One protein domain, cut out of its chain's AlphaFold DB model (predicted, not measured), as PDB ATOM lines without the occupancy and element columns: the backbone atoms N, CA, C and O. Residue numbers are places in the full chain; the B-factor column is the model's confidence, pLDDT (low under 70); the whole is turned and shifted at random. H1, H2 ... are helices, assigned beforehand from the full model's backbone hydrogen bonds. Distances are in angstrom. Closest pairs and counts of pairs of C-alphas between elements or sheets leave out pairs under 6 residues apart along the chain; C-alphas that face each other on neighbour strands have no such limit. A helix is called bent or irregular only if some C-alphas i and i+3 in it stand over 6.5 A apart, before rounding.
ATOM      1  N   LEU A  19      33.813  40.381  21.459       97.25
ATOM      2  CA  LEU A  19      34.033  41.782  21.108       97.25
ATOM      3  C   LEU A  19      33.404  42.167  19.762       97.25
ATOM      4  O   LEU A  19      33.277  43.358  19.497       97.25
ATOM      5  N   ALA A  20      32.984  41.212  18.925       97.44
ATOM      6  CA  ALA A  20      32.461  41.502  17.587       97.44
ATOM      7  C   ALA A  20      31.253  42.467  17.573       97.44
ATOM      8  O   ALA A  20      31.278  43.391  16.759       97.44
ATOM      9  N   PRO A  21      30.248  42.371  18.475       97.75
ATOM     10  CA  PRO A  21      29.142  43.334  18.503       97.75
ATOM     11  C   PRO A  21      29.584  44.741  18.930       97.75
ATOM     12  O   PRO A  21      29.071  45.731  18.420       97.75
ATOM     13  N   LEU A  22      30.582  44.850  19.815       97.25
ATOM     14  CA  LEU A  22      31.173  46.140  20.187       97.25
ATOM     15  C   LEU A  22      32.018  46.725  19.040       97.25
ATOM     16  O   LEU A  22      31.979  47.926  18.801       97.25
ATOM     17  N   GLY A  23      32.736  45.879  18.295       97.19
ATOM     18  CA  GLY A  23      33.457  46.270  17.081       97.19
ATOM     19  C   GLY A  23      32.521  46.768  15.978       97.19
ATOM     20  O   GLY A  23      32.812  47.782  15.351       97.19
ATOM     21  N   LEU A  24      31.368  46.115  15.793       96.94
ATOM     22  CA  LEU A  24      30.295  46.587  14.915       96.94
ATOM     23  C   LEU A  24      29.752  47.949  15.369       96.94
ATOM     24  O   LEU A  24      29.677  48.862  14.554       96.94
ATOM     25  N   PHE A  25      29.427  48.112  16.656       95.38
ATOM     26  CA  PHE A  25      28.942  49.383  17.207       95.38
ATOM     27  C   PHE A  25      29.926  50.537  16.948       95.38
ATOM     28  O   PHE A  25      29.545  51.571  16.403       95.38
ATOM     29  N   LEU A  26      31.213  50.329  17.246       95.88
ATOM     30  CA  LEU A  26      32.270  51.306  16.966       95.88
ATOM     31  C   LEU A  26      32.454  51.556  15.460       95.88
ATOM     32  O   LEU A  26      32.710  52.690  15.063       95.88
ATOM     33  N   GLY A  27      32.281  50.535  14.616       94.88
ATOM     34  CA  GLY A  27      32.291  50.670  13.158       94.88
ATOM     35  C   GLY A  27      31.152  51.546  12.631       94.88
ATOM     36  O   GLY A  27      31.394  52.413  11.796       94.88
ATOM     37  N   VAL A  28      29.933  51.385  13.154       91.44
ATOM     38  CA  VAL A  28      28.773  52.224  12.795       91.44
ATOM     39  C   VAL A  28      28.998  53.681  13.212       91.44
ATOM     40  O   VAL A  28      28.812  54.577  12.392       91.44
ATOM     41  N   LEU A  29      29.474  53.929  14.439       90.62
ATOM     42  CA  LEU A  29      29.817  55.283  14.901       90.62
ATOM     43  C   LEU A  29      30.941  55.914  14.058       90.62
ATOM     44  O   LEU A  29      30.867  57.086  13.694       90.62
ATOM     45  N   SER A  30      31.957  55.124  13.699       93.56
ATOM     46  CA  SER A  30      33.049  55.533  12.809       93.56
ATOM     47  C   SER A  30      32.533  55.915  11.416       93.56
ATOM     48  O   SER A  30      32.924  56.952  10.876       93.56
ATOM     49  N   LEU A  31      31.629  55.124  10.830       88.12
ATOM     50  CA  LEU A  31      31.036  55.408   9.520       88.12
ATOM     51  C   LEU A  31      30.156  56.664   9.553       88.12
ATOM     52  O   LEU A  31      30.278  57.501   8.661       88.12
ATOM     53  N   ALA A  32      29.357  56.853  10.608       84.31
ATOM     54  CA  ALA A  32      28.574  58.073  10.802       84.31
ATOM     55  C   ALA A  32      29.469  59.326  10.891       84.31
ATOM     56  O   ALA A  32      29.204  60.329  10.224       84.31
ATOM     57  N   ALA A  33      30.582  59.249  11.631       85.75
ATOM     58  CA  ALA A  33      31.583  60.315  11.688       85.75
ATOM     59  C   ALA A  33      32.267  60.566  10.330       85.75
ATOM     60  O   ALA A  33      32.476  61.719   9.959       85.75
ATOM     61  N   HIS A  34      32.571  59.518   9.558       86.94
ATOM     62  CA  HIS A  34      33.154  59.643   8.216       86.94
ATOM     63  C   HIS A  34      32.199  60.376   7.260       86.94
ATOM     64  O   HIS A  34      32.619  61.321   6.596       86.94
ATOM     65  N   VAL A  35      30.914  59.999   7.228       82.75
ATOM     66  CA  VAL A  35      29.886  60.686   6.421       82.75
ATOM     67  C   VAL A  35      29.761  62.151   6.838       82.75
ATOM     68  O   VAL A  35      29.792  63.035   5.981       82.75
ATOM     69  N   ARG A  36      29.701  62.431   8.148       79.75
ATOM     70  CA  ARG A  36      29.576  63.803   8.653       79.75
ATOM     71  C   ARG A  36      30.774  64.682   8.295       79.75
ATOM     72  O   ARG A  36      30.579  65.830   7.905       79.75
ATOM     73  N   LEU A  37      31.996  64.159   8.398       84.06
ATOM     74  CA  LEU A  37      33.212  64.879   8.004       84.06
ATOM     75  C   LEU A  37      33.328  65.043   6.480       84.06
ATOM     76  O   LEU A  37      33.900  66.029   6.022       84.06
ATOM     77  N   GLY A  38      32.784  64.105   5.699       83.25
ATOM     78  CA  GLY A  38      32.804  64.143   4.236       83.25
ATOM     79  C   GLY A  38      31.810  65.128   3.612       83.25
ATOM     80  O   GLY A  38      32.146  65.780   2.625       83.25
ATOM     81  N   LEU A  39      30.607  65.249   4.185       79.69
ATOM     82  CA  LEU A  39      29.519  66.093   3.666       79.69
ATOM     83  C   LEU A  39      29.278  67.378   4.478       79.69
ATOM     84  O   LEU A  39      28.494  68.229   4.061       79.69
ATOM     85  N   GLY A  40      29.887  67.530   5.656       75.56
ATOM     86  CA  GLY A  40      29.682  68.664   6.571       75.56
ATOM     87  C   GLY A  40      28.329  68.665   7.300       75.56
ATOM     88  O   GLY A  40      28.241  69.201   8.405       75.56
ATOM     89  N   ARG A  41      27.313  68.012   6.722       70.75
ATOM     90  CA  ARG A  41      25.960  67.750   7.243       70.75
ATOM     91  C   ARG A  41      25.616  66.260   7.152       70.75
ATOM     92  O   ARG A  41      26.323  65.509   6.485       70.75
ATOM     93  N   TRP A  42      24.514  65.832   7.768       64.25
ATOM     94  CA  TRP A  42      23.890  64.557   7.397       64.25
ATOM     95  C   TRP A  42      22.952  64.764   6.192       64.25
ATOM     96  O   TRP A  42      22.150  65.702   6.219       64.25
ATOM     97  N   THR A  52      33.277  58.252  -2.734       88.56
ATOM     98  CA  THR A  52      34.714  58.137  -2.511       88.56
ATOM     99  C   THR A  52      35.086  56.687  -2.230       88.56
ATOM    100  O   THR A  52      34.395  55.962  -1.517       88.56
ATOM    101  N   LYS A  53      36.249  56.253  -2.728       92.50
ATOM    102  CA  LYS A  53      36.771  54.903  -2.441       92.50
ATOM    103  C   LYS A  53      36.927  54.654  -0.932       92.50
ATOM    104  O   LYS A  53      36.741  53.530  -0.481       92.50
ATOM    105  N   GLY A  54      37.235  55.704  -0.161       91.06
ATOM    106  CA  GLY A  54      37.318  55.653   1.300       91.06
ATOM    107  C   GLY A  54      35.985  55.310   1.966       91.06
ATOM    108  O   GLY A  54      35.967  54.453   2.846       91.06
ATOM    109  N   TYR A  55      34.880  55.907   1.503       90.00
ATOM    110  CA  TYR A  55      33.532  55.563   1.954       90.00
ATOM    111  C   TYR A  55      33.196  54.097   1.653       90.00
ATOM    112  O   TYR A  55      32.902  53.343   2.578       90.00
ATOM    113  N   HIS A  56      33.340  53.658   0.396       92.25
ATOM    114  CA  HIS A  56      33.000  52.287  -0.021       92.25
ATOM    115  C   HIS A  56      33.765  51.209   0.759       92.25
ATOM    116  O   HIS A  56      33.182  50.211   1.180       92.25
ATOM    117  N   TYR A  57      35.065  51.405   1.015       95.69
ATOM    118  CA  TYR A  57      35.833  50.466   1.843       95.69
ATOM    119  C   TYR A  57      35.385  50.460   3.314       95.69
ATOM    120  O   TYR A  57      35.458  49.418   3.966       95.69
ATOM    121  N   HIS A  58      34.916  51.594   3.839       94.19
ATOM    122  CA  HIS A  58      34.437  51.716   5.216       94.19
ATOM    123  C   HIS A  58      33.042  51.099   5.392       94.19
ATOM    124  O   HIS A  58      32.826  50.344   6.337       94.19
ATOM    125  N   GLU A  59      32.132  51.336   4.446       93.06
ATOM    126  CA  GLU A  59      30.813  50.701   4.377       93.06
ATOM    127  C   GLU A  59      30.944  49.172   4.257       93.06
ATOM    128  O   GLU A  59      30.366  48.434   5.059       93.06
ATOM    129  N   MET A  60      31.801  48.685   3.350       96.69
ATOM    130  CA  MET A  60      32.112  47.257   3.218       96.69
ATOM    131  C   MET A  60      32.696  46.665   4.512       96.69
ATOM    132  O   MET A  60      32.348  45.543   4.886       96.69
ATOM    133  N   LEU A  61      33.556  47.399   5.228       97.19
ATOM    134  CA  LEU A  61      34.090  46.960   6.521       97.19
ATOM    135  C   LEU A  61      32.988  46.850   7.586       97.19
ATOM    136  O   LEU A  61      32.936  45.847   8.297       97.19
ATOM    137  N   VAL A  62      32.085  47.831   7.680       95.44
ATOM    138  CA  VAL A  62      30.944  47.792   8.615       95.44
ATOM    139  C   VAL A  62      29.975  46.660   8.264       95.44
ATOM    140  O   VAL A  62      29.521  45.952   9.160       95.44
ATOM    141  N   PHE A  63      29.729  46.403   6.979       96.19
ATOM    142  CA  PHE A  63      28.935  45.262   6.515       96.19
ATOM    143  C   PHE A  63      29.561  43.912   6.913       96.19
ATOM    144  O   PHE A  63      28.872  43.036   7.445       96.19
ATOM    145  N   LEU A  64      30.880  43.755   6.748       97.75
ATOM    146  CA  LEU A  64      31.613  42.555   7.174       97.75
ATOM    147  C   LEU A  64      31.631  42.387   8.704       97.75
ATOM    148  O   LEU A  64      31.479  41.266   9.193       97.75
ATOM    149  N   LEU A  65      31.750  43.479   9.469       96.94
ATOM    150  CA  LEU A  65      31.568  43.471  10.928       96.94
ATOM    151  C   LEU A  65      30.133  43.075  11.313       96.94
ATOM    152  O   LEU A  65      29.951  42.330  12.275       96.94
ATOM    153  N   GLY A  66      29.134  43.505  10.537       96.44
ATOM    154  CA  GLY A  66      27.728  43.126  10.677       96.44
ATOM    155  C   GLY A  66      27.526  41.618  10.558       96.44
ATOM    156  O   GLY A  66      27.017  40.981  11.481       96.44
ATOM    157  N   ILE A  67      28.010  41.028   9.459       97.75
ATOM    158  CA  ILE A  67      27.984  39.574   9.242       97.75
ATOM    159  C   ILE A  67      28.746  38.840  10.355       97.75
ATOM    160  O   ILE A  67      28.254  37.848  10.901       97.75
ATOM    161  N   GLY A  68      29.930  39.341  10.719       97.38
ATOM    162  CA  GLY A  68      30.774  38.771  11.765       97.38
ATOM    163  C   GLY A  68      30.081  38.714  13.127       97.38
ATOM    164  O   GLY A  68      30.047  37.654  13.752       97.38
ATOM    165  N   ALA A  69      29.491  39.824  13.575       97.00
ATOM    166  CA  ALA A  69      28.812  39.919  14.864       97.00
ATOM    167  C   ALA A  69      27.502  39.114  14.915       97.00
ATOM    168  O   ALA A  69      27.255  38.434  15.912       97.00
ATOM    169  N   LEU A  70      26.679  39.171  13.861       95.62
ATOM    170  CA  LEU A  70      25.358  38.533  13.833       95.62
ATOM    171  C   LEU A  70      25.425  37.018  13.603       95.62
ATOM    172  O   LEU A  70      24.753  36.266  14.308       95.62
ATOM    173  N   TYR A  71      26.227  36.559  12.636       96.94
ATOM    174  CA  TYR A  71      26.171  35.169  12.158       96.94
ATOM    175  C   TYR A  71      27.389  34.323  12.539       96.94
ATOM    176  O   TYR A  71      27.252  33.113  12.707       96.94
ATOM    177  N   VAL A  72      28.579  34.917  12.696       97.38
ATOM    178  CA  VAL A  72      29.822  34.156  12.945       97.38
ATOM    179  C   VAL A  72      30.166  34.081  14.434       97.38
ATOM    180  O   VAL A  72      30.558  33.026  14.935       97.38
ATOM    181  N   ALA A  73      30.010  35.185  15.164       96.69
ATOM    182  CA  ALA A  73      30.498  35.317  16.532       96.69
ATOM    183  C   ALA A  73      29.773  34.410  17.544       96.69
ATOM    184  O   ALA A  73      30.433  33.781  18.371       96.69
ATOM    185  N   GLY A  74      28.445  34.281  17.456       95.88
ATOM    186  CA  GLY A  74      27.671  33.374  18.314       95.88
ATOM    187  C   GLY A  74      28.125  31.907  18.191       95.88
ATOM    188  O   GLY A  74      28.556  31.321  19.190       95.88
ATOM    189  N   PRO A  75      28.115  31.317  16.978       97.12
ATOM    190  CA  PRO A  75      28.636  29.970  16.742       97.12
ATOM    191  C   PRO A  75      30.109  29.799  17.133       97.12
ATOM    192  O   PRO A  75      30.465  28.796  17.751       97.12
ATOM    193  N   LEU A  76      30.971  30.781  16.846       95.75
ATOM    194  CA  LEU A  76      32.392  30.702  17.196       95.75
ATOM    195  C   LEU A  76      32.620  30.732  18.718       95.75
ATOM    196  O   LEU A  76      33.461  29.990  19.224       95.75
ATOM    197  N   TRP A  77      31.835  31.508  19.473       95.56
ATOM    198  CA  TRP A  77      31.838  31.456  20.940       95.56
ATOM    199  C   TRP A  77      31.342  30.100  21.468       95.56
ATOM    200  O   TRP A  77      31.974  29.521  22.352       95.56
ATOM    201  N   ALA A  78      30.277  29.539  20.885       94.69
ATOM    202  CA  ALA A  78      29.787  28.210  21.255       94.69
ATOM    203  C   ALA A  78      30.847  27.112  21.023       94.69
ATOM    204  O   ALA A  78      31.032  26.247  21.879       94.69
ATOM    205  N   ILE A  79      31.611  27.188  19.927       94.56
ATOM    206  CA  ILE A  79      32.746  26.292  19.639       94.56
ATOM    207  C   ILE A  79      33.850  26.416  20.707       94.56
ATOM    208  O   ILE A  79      34.370  25.396  21.167       94.56
ATOM    209  N   LEU A  80      34.177  27.636  21.154       92.62
ATOM    210  CA  LEU A  80      35.159  27.874  22.226       92.62
ATOM    211  C   LEU A  80      34.723  27.280  23.575       92.62
ATOM    212  O   LEU A  80      35.564  26.780  24.321       92.62
ATOM    213  N   VAL A  81      33.423  27.306  23.889       92.81
ATOM    214  CA  VAL A  81      32.863  26.669  25.093       92.81
ATOM    215  C   VAL A  81      32.823  25.142  24.942       92.81
ATOM    216  O   VAL A  81      33.138  24.414  25.890       92.81
ATOM    217  N   ALA A  82      32.467  24.633  23.761       93.94
ATOM    218  CA  ALA A  82      32.341  23.204  23.493       93.94
ATOM    219  C   ALA A  82      33.691  22.467  23.549       93.94
ATOM    220  O   ALA A  82      33.801  21.463  24.254       93.94
ATOM    221  N   ILE A  83      34.724  22.966  22.859       92.69
ATOM    222  CA  ILE A  83      36.006  22.263  22.687       92.69
ATOM    223  C   ILE A  83      36.874  22.364  23.960       92.69
ATOM    224  O   ILE A  83      37.358  23.451  24.283       92.69
ATOM    225  N   PRO A  84      37.200  21.249  24.655       87.88
ATOM    226  CA  PRO A  84      37.954  21.296  25.914       87.88
ATOM    227  C   PRO A  84      39.360  21.907  25.807       87.88
ATOM    228  O   PRO A  84      39.849  22.471  26.778       87.88
ATOM    229  N   LYS A  85      40.000  21.834  24.628       87.12
ATOM    230  CA  LYS A  85      41.315  22.451  24.359       87.12
ATOM    231  C   LYS A  85      41.268  23.987  24.231       87.12
ATOM    232  O   LYS A  85      42.315  24.624  24.301       87.12
ATOM    233  N   LEU A  86      40.082  24.573  24.032       86.25
ATOM    234  CA  LEU A  86      39.862  26.020  23.870       86.25
ATOM    235  C   LEU A  86      39.106  26.646  25.057       86.25
ATOM    236  O   LEU A  86      39.200  27.854  25.281       86.25
ATOM    237  N   ARG A  87      38.393  25.815  25.828       88.12
ATOM    238  CA  ARG A  87      37.588  26.194  26.991       88.12
ATOM    239  C   ARG A  87      38.404  26.939  28.054       88.12
ATOM    240  O   ARG A  87      39.466  26.499  28.491       88.12
ATOM    241  N   LEU A  88      37.848  28.049  28.528       88.00
ATOM    242  CA  LEU A  88      38.338  28.829  29.662       88.00
ATOM    243  C   LEU A  88      37.543  28.502  30.938       88.00
ATOM    244  O   LEU A  88      36.599  27.715  30.933       88.00
ATOM    245  N   SER A  89      37.910  29.117  32.066       92.00
ATOM    246  CA  SER A  89      37.108  29.004  33.288       92.00
ATOM    247  C   SER A  89      35.692  29.574  33.075       92.00
ATOM    248  O   SER A  89      35.556  30.598  32.398       92.00
ATOM    249  N   PRO A  90      34.633  28.996  33.683       92.69
ATOM    250  CA  PRO A  90      33.254  29.453  33.478       92.69
ATOM    251  C   PRO A  90      33.052  30.955  33.724       92.69
ATOM    252  O   PRO A  90      32.377  31.619  32.945       92.69
ATOM    253  N   LYS A  91      33.734  31.527  34.730       95.44
ATOM    254  CA  LYS A  91      33.726  32.976  35.006       95.44
ATOM    255  C   LYS A  91      34.176  33.829  33.806       95.44
ATOM    256  O   LYS A  91      33.649  34.918  33.612       95.44
ATOM    257  N   ARG A  92      35.125  33.348  32.988       94.44
ATOM    258  CA  ARG A  92      35.576  34.047  31.769       94.44
ATOM    259  C   ARG A  92      34.572  33.920  30.629       94.44
ATOM    260  O   ARG A  92      34.336  34.915  29.960       94.44
ATOM    261  N   HIS A  93      33.951  32.754  30.448       94.62
ATOM    262  CA  HIS A  93      32.895  32.586  29.443       94.62
ATOM    263  C   HIS A  93      31.630  33.394  29.781       94.62
ATOM    264  O   HIS A  93      31.029  33.970  28.880       94.62
ATOM    265  N   LEU A  94      31.275  33.531  31.064       96.06
ATOM    266  CA  LEU A  94      30.199  34.426  31.510       96.06
ATOM    267  C   LEU A  94      30.530  35.905  31.256       96.06
ATOM    268  O   LEU A  94      29.681  36.634  30.755       96.06
ATOM    269  N   LEU A  95      31.764  36.345  31.530       97.00
ATOM    270  CA  LEU A  95      32.197  37.715  31.223       97.00
ATOM    271  C   LEU A  95      32.237  37.982  29.705       97.00
ATOM    272  O   LEU A  95      31.803  39.035  29.252       97.00
ATOM    273  N   GLN A  96      32.686  37.007  28.915       96.56
ATOM    274  CA  GLN A  96      32.617  37.020  27.450       96.56
ATOM    275  C   GLN A  96      31.178  37.154  26.929       96.56
ATOM    276  O   GLN A  96      30.931  37.940  26.018       96.56
ATOM    277  N   LEU A  97      30.227  36.421  27.515       96.75
ATOM    278  CA  LEU A  97      28.809  36.516  27.170       96.75
ATOM    279  C   LEU A  97      28.214  37.873  27.577       96.75
ATOM    280  O   LEU A  97      27.471  38.465  26.802       96.75
ATOM    281  N   ALA A  98      28.579  38.400  28.749       97.81
ATOM    282  CA  ALA A  98      28.144  39.721  29.199       97.81
ATOM    283  C   ALA A  98      28.629  40.843  28.262       97.81
ATOM    284  O   ALA A  98      27.835  41.707  27.906       97.81
ATOM    285  N   VAL A  99      29.887  40.792  27.803       97.50
ATOM    286  CA  VAL A  99      30.444  41.747  26.821       97.50
ATOM    287  C   VAL A  99      29.758  41.621  25.452       97.50
ATOM    288  O   VAL A  99      29.424  42.628  24.828       97.50
ATOM    289  N   PHE A 100      29.493  40.391  25.002       97.06
ATOM    290  CA  PHE A 100      28.774  40.124  23.751       97.06
ATOM    291  C   PHE A 100      27.356  40.715  23.775       97.06
ATOM    292  O   PHE A 100      26.961  41.444  22.864       97.06
ATOM    293  N   ILE A 101      26.614  40.459  24.858       97.56
ATOM    294  CA  ILE A 101      25.274  41.014  25.075       97.56
ATOM    295  C   ILE A 101      25.341  42.540  25.203       97.56
ATOM    296  O   ILE A 101      24.527  43.217  24.583       97.56
ATOM    297  N   SER A 102      26.313  43.106  25.932       97.56
ATOM    298  CA  SER A 102      26.396  44.562  26.108       97.56
ATOM    299  C   SER A 102      26.623  45.304  24.791       97.56
ATOM    300  O   SER A 102      26.053  46.373  24.607       97.56
ATOM    301  N   GLY A 103      27.388  44.739  23.848       96.06
ATOM    302  CA  GLY A 103      27.544  45.326  22.512       96.06
ATOM    303  C   GLY A 103      26.230  45.362  21.720       96.06
ATOM    304  O   GLY A 103      25.895  46.392  21.140       96.06
ATOM    305  N   PHE A 104      25.431  44.290  21.761       96.25
ATOM    306  CA  PHE A 104      24.096  44.292  21.146       96.25
ATOM    307  C   PHE A 104      23.090  45.187  21.875       96.25
ATOM    308  O   PHE A 104      22.254  45.805  21.221       96.25
ATOM    309  N   VAL A 105      23.187  45.308  23.201       95.81
ATOM    310  CA  VAL A 105      22.387  46.264  23.978       95.81
ATOM    311  C   VAL A 105      22.739  47.698  23.578       95.81
ATOM    312  O   VAL A 105      21.825  48.469  23.330       95.81
ATOM    313  N   LEU A 106      24.019  48.054  23.414       93.12
ATOM    314  CA  LEU A 106      24.421  49.381  22.921       93.12
ATOM    315  C   LEU A 106      23.869  49.673  21.516       93.12
ATOM    316  O   LEU A 106      23.307  50.745  21.304       93.12
ATOM    317  N   ILE A 107      23.946  48.710  20.588       91.25
ATOM    318  CA  ILE A 107      23.346  48.837  19.245       91.25
ATOM    319  C   ILE A 107      21.824  49.022  19.334       91.25
ATOM    320  O   ILE A 107      21.272  49.895  18.670       91.25
ATOM    321  N   PHE A 108      21.134  48.229  20.158       90.75
ATOM    322  CA  PHE A 108      19.684  48.333  20.332       90.75
ATOM    323  C   PHE A 108      19.272  49.671  20.955       90.75
ATOM    324  O   PHE A 108      18.314  50.280  20.493       90.75
ATOM    325  N   LEU A 109      19.996  50.137  21.977       88.44
ATOM    326  CA  LEU A 109      19.744  51.417  22.634       88.44
ATOM    327  C   LEU A 109      19.931  52.576  21.646       88.44
ATOM    328  O   LEU A 109      19.009  53.367  21.506       88.44
ATOM    329  N   ALA A 110      21.026  52.617  20.884       84.12
ATOM    330  CA  ALA A 110      21.224  53.632  19.843       84.12
ATOM    331  C   ALA A 110      20.177  53.553  18.707       84.12
ATOM    332  O   ALA A 110      19.823  54.559  18.113       84.12
ATOM    333  N   ALA A 111      19.632  52.368  18.413       81.38
ATOM    334  CA  ALA A 111      18.621  52.185  17.365       81.38
ATOM    335  C   ALA A 111      17.156  52.328  17.840       81.38
ATOM    336  O   ALA A 111      16.237  52.163  17.026       81.38
ATOM    337  N   LYS A 112      16.902  52.545  19.143       79.00
ATOM    338  CA  LYS A 112      15.539  52.574  19.727       79.00
ATOM    339  C   LYS A 112      15.306  53.586  20.840       79.00
ATOM    340  O   LYS A 112      14.178  54.050  20.969       79.00
TER     341      LYS A 112
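Overview. This is residues 19 to 42 and 52 to 112 of the 124 residues of an uncharacterized protein of Verrucomicrobiales bacterium VVV1 (UniProt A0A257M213). Three long helices run roughly lengthwise in a loose, elongated model: a long bent helix, H2, stretches along much of the length, with H1 packed side by side on its first arm, H2a, and running the opposite way. H3 folds back after a short link from the second arm, H2b, with a gap between them, and its residues 99 to 107 reach the first residues of H1. The printed part has 85 residues with three named helices, in the order H1, H2, H3, and no named strand; the class is all helix. The whole is loose, with a radius of gyration of the C-alphas of 15.8 A, and spans 51 by 26 by 16 A.

Arrangement. H1, residues 19 to 39, touches H2a, residues 53 to 70, with 22 pairs of C-alphas within 8 A. Their closest C-alphas are those of Ala 20 and Ala 69, 4.8 A apart, and they run opposite ways at a shallow tilt of 24 degrees. H2b, residues 73 to 82, is close to H1 but not clearly touching; the closest C-alphas, of Ala 20 and Ala 73, are 6.6 A apart. H1 also touches H3, residues 90 to 110, with residues 19 to 25 of H1 and 99 to 107 of H3 alone. The closest C-alphas there are those of Leu 22 and Gly 103, 4.4 A apart, and the two helices run the same way at a shallow tilt of 28 degrees. H2b and H3 are close but not clearly touching, with the C-alphas of Val 81 and His 93 closest at 7.3 A; they run opposite ways at a shallow tilt of 11 degrees. H2a and H3 are apart. In H1, H2a, H2b and H3 every O i to N i+4 pair is within hydrogen-bond range.

Along the chain. H1 begins at C-alpha 19, at (34.033, 41.782, 21.108), and measures 30.3 A from first to last C-alpha. H2, residues 53 to 82, was assigned as one helix by its hydrogen bonds but is bent: C-alphas 70 and 73 are 6.6 A apart. H2a measures 25.8 A and H2b 14.1 A, and their lines stand at a steep tilt of 40 degrees. H3 measures 30.3 A and ends at C-alpha 110, at (21.224, 53.632, 19.843).

Size, cuts and confidence. The two C-alphas farthest apart are those of Gly 40 and Pro 84, 51.8 A. Residues 43 to 51 are not printed, and C-alphas 42 and 52 are 16.0 A apart across the cut, which falls in the link from H1 to H2. The link from H2 to H3, 7 residues, is short. The mean pLDDT of the printed part is 92.1, and residue 42 is the one printed residue under 70.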